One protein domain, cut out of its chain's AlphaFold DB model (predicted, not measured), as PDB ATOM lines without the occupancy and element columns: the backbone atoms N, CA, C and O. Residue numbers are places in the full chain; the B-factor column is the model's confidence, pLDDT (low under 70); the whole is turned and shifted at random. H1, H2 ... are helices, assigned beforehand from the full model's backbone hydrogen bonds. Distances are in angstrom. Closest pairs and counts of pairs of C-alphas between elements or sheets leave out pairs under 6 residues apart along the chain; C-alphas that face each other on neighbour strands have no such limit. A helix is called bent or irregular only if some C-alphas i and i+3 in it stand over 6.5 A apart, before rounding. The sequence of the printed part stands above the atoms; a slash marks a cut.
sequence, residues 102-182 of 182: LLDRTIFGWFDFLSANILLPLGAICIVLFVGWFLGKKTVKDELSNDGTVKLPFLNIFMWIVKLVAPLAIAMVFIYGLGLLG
ATOM      1  N   LEU A 102     -56.303 -12.307  33.187       79.50
ATOM      2  CA  LEU A 102     -55.710 -12.686  34.462       79.50
ATOM      3  C   LEU A 102     -54.221 -12.931  34.212       79.50
ATOM      4  O   LEU A 102     -53.892 -13.773  33.381       79.50
ATOM      5  N   LEU A 103     -53.337 -12.189  34.891       81.12
ATOM      6  CA  LEU A 103     -51.877 -12.224  34.668       81.12
ATOM      7  C   LEU A 103     -51.509 -12.132  33.169       81.12
ATOM      8  O   LEU A 103     -50.820 -12.994  32.631       81.12
ATOM      9  N   ASP A 104     -52.067 -11.129  32.484       82.38
ATOM     10  CA  ASP A 104     -51.869 -10.841  31.052       82.38
ATOM     11  C   ASP A 104     -52.321 -11.918  30.050       82.38
ATOM     12  O   ASP A 104     -52.182 -11.737  28.839       82.38
ATOM     13  N   ARG A 105     -52.971 -12.992  30.512       84.81
ATOM     14  CA  ARG A 105     -53.540 -14.041  29.654       84.81
ATOM     15  C   ARG A 105     -55.066 -13.984  29.642       84.81
ATOM     16  O   ARG A 105     -55.710 -13.745  30.665       84.81
ATOM     17  N   THR A 106     -55.652 -14.211  28.468       90.81
ATOM     18  CA  THR A 106     -57.098 -14.440  28.322       90.81
ATOM     19  C   THR A 106     -57.466 -15.825  28.858       90.81
ATOM     20  O   THR A 106     -56.594 -16.653  29.120       90.81
ATOM     21  N   ILE A 107     -58.763 -16.116  28.990       90.25
ATOM     22  CA  ILE A 107     -59.238 -17.448  29.406       90.25
ATOM     23  C   ILE A 107     -58.708 -18.543  28.464       90.25
ATOM     24  O   ILE A 107     -58.181 -19.549  28.933       90.25
ATOM     25  N   PHE A 108     -58.773 -18.329  27.143       90.50
ATOM     26  CA  PHE A 108     -58.164 -19.249  26.180       90.50
ATOM     27  C   PHE A 108     -56.651 -19.370  26.387       90.50
ATOM     28  O   PHE A 108     -56.137 -20.482  26.429       90.50
ATOM     29  N   GLY A 109     -55.947 -18.251  26.596       89.44
ATOM     30  CA  GLY A 109     -54.504 -18.263  26.854       89.44
ATOM     31  C   GLY A 109     -54.111 -19.053  28.106       89.44
ATOM     32  O   GLY A 109     -53.034 -19.642  28.143       89.44
ATOM     33  N   TRP A 110     -54.978 -19.113  29.118       91.38
ATOM     34  CA  TRP A 110     -54.784 -19.969  30.289       91.38
ATOM     35  C   TRP A 110     -55.008 -21.446  29.997       91.38
ATOM     36  O   TRP A 110     -54.212 -22.267  30.445       91.38
ATOM     37  N   PHE A 111     -56.060 -21.795  29.253       91.44
ATOM     38  CA  PHE A 111     -56.289 -23.182  28.847       91.44
ATOM     39  C   PHE A 111     -55.160 -23.704  27.960       91.44
ATOM     40  O   PHE A 111     -54.682 -24.816  28.179       91.44
ATOM     41  N   ASP A 112     -54.692 -22.889  27.017       90.44
ATOM     42  CA  ASP A 112     -53.541 -23.199  26.175       90.44
ATOM     43  C   ASP A 112     -52.267 -23.365  27.017       90.44
ATOM     44  O   ASP A 112     -51.613 -24.403  26.958       90.44
ATOM     45  N   PHE A 113     -51.968 -22.415  27.908       90.56
ATOM     46  CA  PHE A 113     -50.793 -22.505  28.775       90.56
ATOM     47  C   PHE A 113     -50.819 -23.743  29.683       90.56
ATOM     48  O   PHE A 113     -49.850 -24.500  29.727       90.56
ATOM     49  N   LEU A 114     -51.934 -23.987  30.375       91.88
ATOM     50  CA  LEU A 114     -52.069 -25.121  31.285       91.88
ATOM     51  C   LEU A 114     -51.976 -26.456  30.542       91.88
ATOM     52  O   LEU A 114     -51.320 -27.377  31.017       91.88
ATOM     53  N   SER A 115     -52.610 -26.580  29.378       91.94
ATOM     54  CA  SER A 115     -52.580 -27.829  28.617       91.94
ATOM     55  C   SER A 115     -51.227 -28.052  27.938       91.94
ATOM     56  O   SER A 115     -50.555 -29.044  28.228       91.94
ATOM     57  N   ALA A 116     -50.798 -27.121  27.086       89.56
ATOM     58  CA  ALA A 116     -49.640 -27.286  26.217       89.56
ATOM     59  C   ALA A 116     -48.306 -27.159  26.957       89.56
ATOM     60  O   ALA A 116     -47.378 -27.910  26.665       89.56
ATOM     61  N   ASN A 117     -48.207 -26.245  27.928       89.81
ATOM     62  CA  ASN A 117     -46.943 -25.965  28.614       89.81
ATOM     63  C   ASN A 117     -46.816 -26.670  29.963       89.81
ATOM     64  O   ASN A 117     -45.700 -26.785  30.454       89.81
ATOM     65  N   ILE A 118     -47.908 -27.156  30.567       91.62
ATOM     66  CA  ILE A 118     -47.859 -27.802  31.890       91.62
ATOM     67  C   ILE A 118     -48.281 -29.267  31.828       91.62
ATOM     68  O   ILE A 118     -47.462 -30.148  32.082       91.62
ATOM     69  N   LEU A 119     -49.539 -29.553  31.490       93.69
ATOM     70  CA  LEU A 119     -50.092 -30.907  31.586       93.69
ATOM     71  C   LEU A 119     -49.427 -31.881  30.607       93.69
ATOM     72  O   LEU A 119     -49.070 -32.985  31.016       93.69
ATOM     73  N   LEU A 120     -49.224 -31.481  29.345       93.12
ATOM     74  CA  LEU A 120     -48.586 -32.344  28.345       93.12
ATOM     75  C   LEU A 120     -47.119 -32.666  28.695       93.12
ATOM     76  O   LEU A 120     -46.792 -33.856  28.742       93.12
ATOM     77  N   PRO A 121     -46.232 -31.691  28.994       92.88
ATOM     78  CA  PRO A 121     -44.849 -32.001  29.352       92.88
ATOM     79  C   PRO A 121     -44.730 -32.790  30.656       92.88
ATOM     80  O   PRO A 121     -43.959 -33.747  30.715       92.88
ATOM     81  N   LEU A 122     -45.517 -32.453  31.687       94.12
ATOM     82  CA  LEU A 122     -45.515 -33.205  32.945       94.12
ATOM     83  C   LEU A 122     -45.990 -34.645  32.740       94.12
ATOM     84  O   LEU A 122     -45.334 -35.574  33.209       94.12
ATOM     85  N   GLY A 123     -47.084 -34.846  32.000       94.38
ATOM     86  CA  GLY A 123     -47.571 -36.178  31.649       94.38
ATOM     87  C   GLY A 123     -46.521 -36.984  30.884       94.38
ATOM     88  O   GLY A 123     -46.259 -38.138  31.219       94.38
ATOM     89  N   ALA A 124     -45.848 -36.356  29.916       94.31
ATOM     90  CA  ALA A 124     -44.785 -36.990  29.148       94.31
ATOM     91  C   ALA A 124     -43.573 -37.368  30.021       94.31
ATOM     92  O   ALA A 124     -43.069 -38.483  29.891       94.31
ATOM     93  N   ILE A 125     -43.139 -36.505  30.948       94.00
ATOM     94  CA  ILE A 125     -42.071 -36.828  31.913       94.00
ATOM     95  C   ILE A 125     -42.480 -38.018  32.779       94.00
ATOM     96  O   ILE A 125     -41.703 -38.960  32.906       94.00
ATOM     97  N   CYS A 126     -43.695 -38.021  33.332       94.69
ATOM     98  CA  CYS A 126     -44.189 -39.127  34.151       94.69
ATOM     99  C   CYS A 126     -44.180 -40.457  33.383       94.69
ATOM    100  O   CYS A 126     -43.680 -41.456  33.898       94.69
ATOM    101  N   ILE A 127     -44.664 -40.464  32.137       94.38
ATOM    102  CA  ILE A 127     -44.680 -41.662  31.284       94.38
ATOM    103  C   ILE A 127     -43.254 -42.133  30.984       94.38
ATOM    104  O   ILE A 127     -42.941 -43.312  31.137       94.38
ATOM    105  N   VAL A 128     -42.365 -41.225  30.585       94.50
ATOM    106  CA  VAL A 128     -40.984 -41.564  30.221       94.50
ATOM    107  C   VAL A 128     -40.189 -42.058  31.433       94.50
ATOM    108  O   VAL A 128     -39.451 -43.038  31.318       94.50
ATOM    109  N   LEU A 129     -40.379 -41.451  32.608       93.19
ATOM    110  CA  LEU A 129     -39.791 -41.926  33.863       93.19
ATOM    111  C   LEU A 129     -40.323 -43.316  34.238       93.19
ATOM    112  O   LEU A 129     -39.550 -44.200  34.614       93.19
ATOM    113  N   PHE A 130     -41.628 -43.543  34.085       93.81
ATOM    114  CA  PHE A 130     -42.243 -44.840  34.345       93.81
ATOM    115  C   PHE A 130     -41.679 -45.937  33.429       93.81
ATOM    116  O   PHE A 130     -41.179 -46.952  33.915       93.81
ATOM    117  N   VAL A 131     -41.668 -45.712  32.113       92.69
ATOM    118  CA  VAL A 131     -41.160 -46.685  31.129       92.69
ATOM    119  C   VAL A 131     -39.653 -46.896  31.277       92.69
ATOM    120  O   VAL A 131     -39.168 -48.027  31.214       92.69
ATOM    121  N   GLY A 132     -38.892 -45.823  31.493       90.06
ATOM    122  CA  GLY A 132     -37.441 -45.894  31.600       90.06
ATOM    123  C   GLY A 132     -36.976 -46.618  32.863       90.06
ATOM    124  O   GLY A 132     -36.087 -47.466  32.780       90.06
ATOM    125  N   TRP A 133     -37.561 -46.325  34.028       89.69
ATOM    126  CA  TRP A 133     -37.003 -46.750  35.317       89.69
ATOM    127  C   TRP A 133     -37.861 -47.749  36.090       89.69
ATOM    128  O   TRP A 133     -37.284 -48.582  36.786       89.69
ATOM    129  N   PHE A 134     -39.189 -47.719  35.955       90.69
ATOM    130  CA  PHE A 134     -40.086 -48.531  36.787       90.69
ATOM    131  C   PHE A 134     -40.607 -49.791  36.085       90.69
ATOM    132  O   PHE A 134     -40.680 -50.843  36.711       90.69
ATOM    133  N   LEU A 135     -40.916 -49.722  34.786       88.44
ATOM    134  CA  LEU A 135     -41.561 -50.824  34.052       88.44
ATOM    135  C   LEU A 135     -40.649 -52.053  33.853       88.44
ATOM    136  O   LEU A 135     -41.121 -53.182  33.717       88.44
ATOM    137  N   GLY A 136     -39.331 -51.840  33.866       84.44
ATOM    138  CA  GLY A 136     -38.326 -52.887  33.689       84.44
ATOM    139  C   GLY A 136     -38.072 -53.242  32.219       84.44
ATOM    140  O   GLY A 136     -38.976 -53.370  31.397       84.44
ATOM    141  N   LYS A 137     -36.797 -53.450  31.865       82.88
ATOM    142  CA  LYS A 137     -36.370 -53.680  30.470       82.88
ATOM    143  C   LYS A 137     -36.975 -54.943  29.838       82.88
ATOM    144  O   LYS A 137     -37.101 -54.997  28.619       82.88
ATOM    145  N   LYS A 138     -37.298 -55.956  30.650       83.88
ATOM    146  CA  LYS A 138     -37.898 -57.213  30.183       83.88
ATOM    147  C   LYS A 138     -39.326 -56.976  29.687       83.88
ATOM    148  O   LYS A 138     -39.578 -57.220  28.521       83.88
ATOM    149  N   THR A 139     -40.183 -56.383  30.514       85.81
ATOM    150  CA  THR A 139     -41.559 -56.013  30.148       85.81
ATOM    151  C   THR A 139     -41.587 -55.134  28.901       85.81
ATOM    152  O   THR A 139     -42.296 -55.430  27.952       85.81
ATOM    153  N   VAL A 140     -40.724 -54.112  28.837       87.19
ATOM    154  CA  VAL A 140     -40.615 -53.243  27.650       87.19
ATOM    155  C   VAL A 140     -40.240 -54.031  26.393       87.19
ATOM    156  O   VAL A 140     -40.758 -53.760  25.315       87.19
ATOM    157  N   LYS A 141     -39.331 -55.005  26.511       85.56
ATOM    158  CA  LYS A 141     -38.954 -55.874  25.393       85.56
ATOM    159  C   LYS A 141     -40.116 -56.761  24.964       85.56
ATOM    160  O   LYS A 141     -40.320 -56.905  23.764       85.56
ATOM    161  N   ASP A 142     -40.808 -57.371  25.916       86.31
ATOM    162  CA  ASP A 142     -41.882 -58.325  25.651       86.31
ATOM    163  C   ASP A 142     -43.035 -57.607  24.921       86.31
ATOM    164  O   ASP A 142     -43.389 -58.010  23.813       86.31
ATOM    165  N   GLU A 143     -43.440 -56.430  25.412       87.12
ATOM    166  CA  GLU A 143     -44.430 -55.549  24.770       87.12
ATOM    167  C   GLU A 143     -43.993 -55.072  23.372       87.12
ATOM    168  O   GLU A 143     -44.731 -55.193  22.396       87.12
ATOM    169  N   LEU A 144     -42.756 -54.574  23.218       85.31
ATOM    170  CA  LEU A 144     -42.260 -54.095  21.915       85.31
ATOM    171  C   LEU A 144     -42.062 -55.220  20.895       85.31
ATOM    172  O   LEU A 144     -42.088 -54.977  19.689       85.31
ATOM    173  N   SER A 145     -41.762 -56.433  21.362       85.56
ATOM    174  CA  SER A 145     -41.502 -57.579  20.487       85.56
ATOM    175  C   SER A 145     -42.773 -58.348  20.166       85.56
ATOM    176  O   SER A 145     -42.682 -59.329  19.426       85.56
ATOM    177  N   ASN A 146     -43.922 -57.906  20.699       81.38
ATOM    178  CA  ASN A 146     -45.197 -58.608  20.639       81.38
ATOM    179  C   ASN A 146     -44.986 -60.085  21.015       81.38
ATOM    180  O   ASN A 146     -45.110 -60.983  20.176       81.38
ATOM    181  N   ASP A 147     -44.485 -60.295  22.236       78.69
ATOM    182  CA  ASP A 147     -44.108 -61.595  22.804       78.69
ATOM    183  C   ASP A 147     -43.086 -62.387  21.963       78.69
ATOM    184  O   ASP A 147     -43.130 -63.612  21.843       78.69
ATOM    185  N   GLY A 148     -42.117 -61.684  21.370       74.12
ATOM    186  CA  GLY A 148     -41.014 -62.284  20.613       74.12
ATOM    187  C   GLY A 148     -41.303 -62.560  19.136       74.12
ATOM    188  O   GLY A 148     -40.434 -63.097  18.444       74.12
ATOM    189  N   THR A 149     -42.471 -62.166  18.624       78.12
ATOM    190  CA  THR A 149     -42.809 -62.284  17.193       78.12
ATOM    191  C   THR A 149     -42.006 -61.324  16.308       78.12
ATOM    192  O   THR A 149     -41.757 -61.626  15.138       78.12
ATOM    193  N   VAL A 150     -41.521 -60.206  16.860       80.06
ATOM    194  CA  VAL A 150     -40.734 -59.192  16.140       80.06
ATOM    195  C   VAL A 150     -39.322 -59.070  16.723       80.06
ATOM    196  O   VAL A 150     -39.119 -58.908  17.926       80.06
ATOM    197  N   LYS A 151     -38.301 -59.114  15.855       77.06
ATOM    198  CA  LYS A 151     -36.902 -58.891  16.257       77.06
ATOM    199  C   LYS A 151     -36.672 -57.410  16.574       77.06
ATOM    200  O   LYS A 151     -36.929 -56.555  15.734       77.06
ATOM    201  N   LEU A 152     -36.092 -57.118  17.741       79.75
ATOM    202  CA  LEU A 152     -35.785 -55.754  18.200       79.75
ATOM    203  C   LEU A 152     -34.268 -55.499  18.309       79.75
ATOM    204  O   LEU A 152     -33.730 -55.438  19.420       79.75
ATOM    205  N   PRO A 153     -33.547 -55.330  17.187       80.00
ATOM    206  CA  PRO A 153     -32.102 -55.087  17.217       80.00
ATOM    207  C   PRO A 153     -31.729 -53.755  17.892       80.00
ATOM    208  O   PRO A 153     -30.645 -53.633  18.457       80.00
ATOM    209  N   PHE A 154     -32.637 -52.773  17.904       85.12
ATOM    210  CA  PHE A 154     -32.386 -51.426  18.433       85.12
ATOM    211  C   PHE A 154     -32.924 -51.189  19.853       85.12
ATOM    212  O   PHE A 154     -32.929 -50.052  20.322       85.12
ATOM    213  N   LEU A 155     -33.332 -52.239  20.576       85.81
ATOM    214  CA  LEU A 155     -33.917 -52.111  21.920       85.81
ATOM    215  C   LEU A 155     -33.003 -51.358  22.902       85.81
ATOM    216  O   LEU A 155     -33.473 -50.565  23.712       85.81
ATOM    217  N   ASN A 156     -31.689 -51.593  22.845       86.12
ATOM    218  CA  ASN A 156     -30.738 -50.910  23.727       86.12
ATOM    219  C   ASN A 156     -30.668 -49.403  23.450       86.12
ATOM    220  O   ASN A 156     -30.592 -48.625  24.396       86.12
ATOM    221  N   ILE A 157     -30.731 -49.006  22.176       90.12
ATOM    222  CA  ILE A 157     -30.733 -47.597  21.766       90.12
ATOM    223  C   ILE A 157     -32.047 -46.946  22.193       90.12
ATOM    224  O   ILE A 157     -32.026 -45.889  22.814       90.12
ATOM    225  N   PHE A 158     -33.178 -47.613  21.949       90.38
ATOM    226  CA  PHE A 158     -34.491 -47.160  22.408       90.38
ATOM    227  C   PHE A 158     -34.509 -46.923  23.924       90.38
ATOM    228  O   PHE A 158     -34.853 -45.835  24.377       90.38
ATOM    229  N   MET A 159     -34.054 -47.898  24.717       90.06
ATOM    230  CA  MET A 159     -33.995 -47.760  26.176       90.06
ATOM    231  C   MET A 159     -33.062 -46.631  26.623       90.06
ATOM    232  O   MET A 159     -33.334 -45.993  27.634       90.06
ATOM    233  N   TRP A 160     -31.969 -46.377  25.900       92.25
ATOM    234  CA  TRP A 160     -31.066 -45.263  26.196       92.25
ATOM    235  C   TRP A 160     -31.714 -43.906  25.893       92.25
ATOM    236  O   TRP A 160     -31.619 -42.988  26.705       92.25
ATOM    237  N   ILE A 161     -32.456 -43.801  24.786       92.31
ATOM    238  CA  ILE A 161     -33.245 -42.610  24.453       92.31
ATOM    239  C   ILE A 161     -34.300 -42.359  25.533       92.31
ATOM    240  O   ILE A 161     -34.356 -41.260  26.073       92.31
ATOM    241  N   VAL A 162     -35.086 -43.372  25.904       92.19
ATOM    242  CA  VAL A 162     -36.155 -43.236  26.909       92.19
ATOM    243  C   VAL A 162     -35.600 -42.925  28.303       92.19
ATOM    244  O   VAL A 162     -36.203 -42.155  29.037       92.19
ATOM    245  N   LYS A 163     -34.439 -43.468  28.682       91.12
ATOM    246  CA  LYS A 163     -33.831 -43.207  29.998       91.12
ATOM    247  C   LYS A 163     -33.044 -41.903  30.094       91.12
ATOM    248  O   LYS A 163     -32.787 -41.448  31.199       91.12
ATOM    249  N   LEU A 164     -32.570 -41.339  28.988       90.56
ATOM    250  CA  LEU A 164     -31.655 -40.196  29.055       90.56
ATOM    251  C   LEU A 164     -32.104 -39.050  28.163       90.56
ATOM    252  O   LEU A 164     -32.349 -37.953  28.654       90.56
ATOM    253  N   VAL A 165     -32.254 -39.302  26.866       94.12
ATOM    254  CA  VAL A 165     -32.518 -38.244  25.882       94.12
ATOM    255  C   VAL A 165     -33.924 -37.665  26.039       94.12
ATOM    256  O   VAL A 165     -34.072 -36.453  26.144       94.12
ATOM    257  N   ALA A 166     -34.951 -38.513  26.091       93.44
ATOM    258  CA  ALA A 166     -36.345 -38.088  26.175       93.44
ATOM    259  C   ALA A 166     -36.662 -37.278  27.450       93.44
ATOM    260  O   ALA A 166     -37.202 -36.182  27.312       93.44
ATOM    261  N   PRO A 167     -36.299 -37.712  28.673       92.62
ATOM    262  CA  PRO A 167     -36.611 -36.941  29.874       92.62
ATOM    263  C   PRO A 167     -35.835 -35.623  29.935       92.62
ATOM    264  O   PRO A 167     -36.412 -34.618  30.336       92.62
ATOM    265  N   LEU A 168     -34.574 -35.586  29.483       93.69
ATOM    266  CA  LEU A 168     -33.809 -34.336  29.398       93.69
ATOM    267  C   LEU A 168     -34.409 -33.366  28.374       93.69
ATOM    268  O   LEU A 168     -34.557 -32.182  28.672       93.69
ATOM    269  N   ALA A 169     -34.788 -33.854  27.190       93.25
ATOM    270  CA  ALA A 169     -35.399 -33.030  26.152       93.25
ATOM    271  C   ALA A 169     -36.760 -32.475  26.595       93.25
ATOM    272  O   ALA A 169     -37.007 -31.279  26.453       93.25
ATOM    273  N   ILE A 170     -37.622 -33.310  27.187       93.38
ATOM    274  CA  ILE A 170     -38.935 -32.867  27.675       93.38
ATOM    275  C   ILE A 170     -38.769 -31.891  28.844       93.38
ATOM    276  O   ILE A 170     -39.450 -30.872  28.870       93.38
ATOM    277  N   ALA A 171     -37.840 -32.140  29.775       91.69
ATOM    278  CA  ALA A 171     -37.551 -31.204  30.861       91.69
ATOM    279  C   ALA A 171     -37.061 -29.848  30.334       91.69
ATOM    280  O   ALA A 171     -37.500 -28.811  30.819       91.69
ATOM    281  N   MET A 172     -36.204 -29.837  29.309       90.88
ATOM    282  CA  MET A 172     -35.741 -28.601  28.678       90.88
ATOM    283  C   MET A 172     -36.895 -27.827  28.029       90.88
ATOM    284  O   MET A 172     -37.031 -26.628  28.268       90.88
ATOM    285  N   VAL A 173     -37.761 -28.509  27.271       89.56
ATOM    286  CA  VAL A 173     -38.965 -27.902  26.674       89.56
ATOM    287  C   VAL A 173     -39.918 -27.389  27.755       89.56
ATOM    288  O   VAL A 173     -40.487 -26.315  27.598       89.56
ATOM    289  N   PHE A 174     -40.062 -28.110  28.867       90.56
ATOM    290  CA  PHE A 174     -40.913 -27.699  29.980       90.56
ATOM    291  C   PHE A 174     -40.398 -26.424  30.660       90.56
ATOM    292  O   PHE A 174     -41.161 -25.486  30.870       90.56
ATOM    293  N   ILE A 175     -39.093 -26.343  30.943       88.56
ATOM    294  CA  ILE A 175     -38.472 -25.142  31.527       88.56
ATOM    295  C   ILE A 175     -38.590 -23.950  30.565       88.56
ATOM    296  O   ILE A 175     -38.893 -22.837  31.003       88.56
ATOM    297  N   TYR A 176     -38.398 -24.179  29.263       86.88
ATOM    298  CA  TYR A 176     -38.598 -23.156  28.235       86.88
ATOM    299  C   TYR A 176     -40.057 -22.679  28.180       86.88
ATOM    300  O   TYR A 176     -40.318 -21.482  28.227       86.88
ATOM    301  N   GLY A 177     -41.024 -23.602  28.186       82.06
ATOM    302  CA  GLY A 177     -42.457 -23.283  28.183       82.06
ATOM    303  C   GLY A 177     -42.925 -22.494  29.412       82.06
ATOM    304  O   GLY A 177     -43.887 -21.733  29.322       82.06
ATOM    305  N   LEU A 178     -42.230 -22.615  30.549       83.25
ATOM    306  CA  LEU A 178     -42.483 -21.818  31.756       83.25
ATOM    307  C   LEU A 178     -41.908 -20.391  31.693       83.25
ATOM    308  O   LEU A 178     -42.156 -19.608  32.608       83.25
ATOM    309  N   GLY A 179     -41.148 -20.040  30.651       74.94
ATOM    310  CA  GLY A 179     -40.475 -18.739  30.545       74.94
ATOM    311  C   GLY A 179     -39.299 -18.580  31.514       74.94
ATOM    312  O   GLY A 179     -38.892 -17.464  31.820       74.94
ATOM    313  N   LEU A 180     -38.756 -19.690  32.033       66.88
ATOM    314  CA  LEU A 180     -37.563 -19.691  32.893       66.88
ATOM    315  C   LEU A 180     -36.258 -19.655  32.079       66.88
ATOM    316  O   LEU A 180     -35.193 -19.378  32.627       66.88
ATOM    317  N   LEU A 181     -36.343 -19.933  30.778       58.00
ATOM    318  CA  LEU A 181     -35.249 -19.862  29.814       58.00
ATOM    319  C   LEU A 181     -35.637 -18.914  28.669       58.00
ATOM    320  O   LEU A 181     -35.908 -19.382  27.570       58.00
ATOM    321  N   GLY A 182     -35.623 -17.602  28.938       49.97
ATOM    322  CA  GLY A 182     -35.714 -16.545  27.916       49.97
ATOM    323  C   GLY A 182     -37.124 -16.164  27.496       49.97
ATOM    324  O   GLY A 182     -37.817 -17.018  26.907       49.97
TER     325      GLY A 182
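What this domain is: This is residues 102 to 182 of the 182 residues of an uncharacterized protein of Bacteroidia bacterium (UniProt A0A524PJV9). Two long bent helices, H1 and H3, run opposite ways along a rod, arms H1b and H3b side by side, with short H2 at the end where the chain turns back. The printed part has 81 residues with three named helices, H1, H2 and H3 in order along the chain, and no named strand: all helix, loose, radius of gyration of the C-alphas 16.9 A, spans 53 by 23 by 18 A.

How they stand to each other: Start at H1, residues 107 to 134, one helix by its hydrogen bonds but bent: C-alphas 117 and 120 are 6.6 A apart, between arms H1a, 107 to 117, and H1b, 120 to 134. H3, residues 155 to 177, is likewise one helix but bent: C-alphas 163 and 166 are 6.9 A apart, between H3a, 155 to 163, and H3b, 166 to 177. H1b touches H3b, opposite ways at a shallow tilt of 21 degrees; find their closest C-alphas, Ile 125 and Pro 167, 5.8 A apart. With residues 128 to 133 alone H1b touches H3a, a steep tilt of 52 degrees, closest C-alphas Gly 132 and Lys 163, 4.8 A. H2, residues 137 to 144, is close to but not clearly touching H3a, closest C-alphas Lys 141 and Leu 155, 7.2 A. In H2 and the four arms every O i to N i+4 pair is within hydrogen-bond range.

Where its parts are: Find C-alpha 107 at (-59.238, -17.448, 29.406), where H1a begins; H1b spans 20.1 A. H3b, 16.1 A, ends at C-alpha 177, (-42.457, -23.283, 28.183).

The domain as a whole: The farthest C-alphas, Leu 102 and Thr 149, are 54.1 A apart. The printed part has no cut and no long link; residues 180 to 182 have pLDDT under 70.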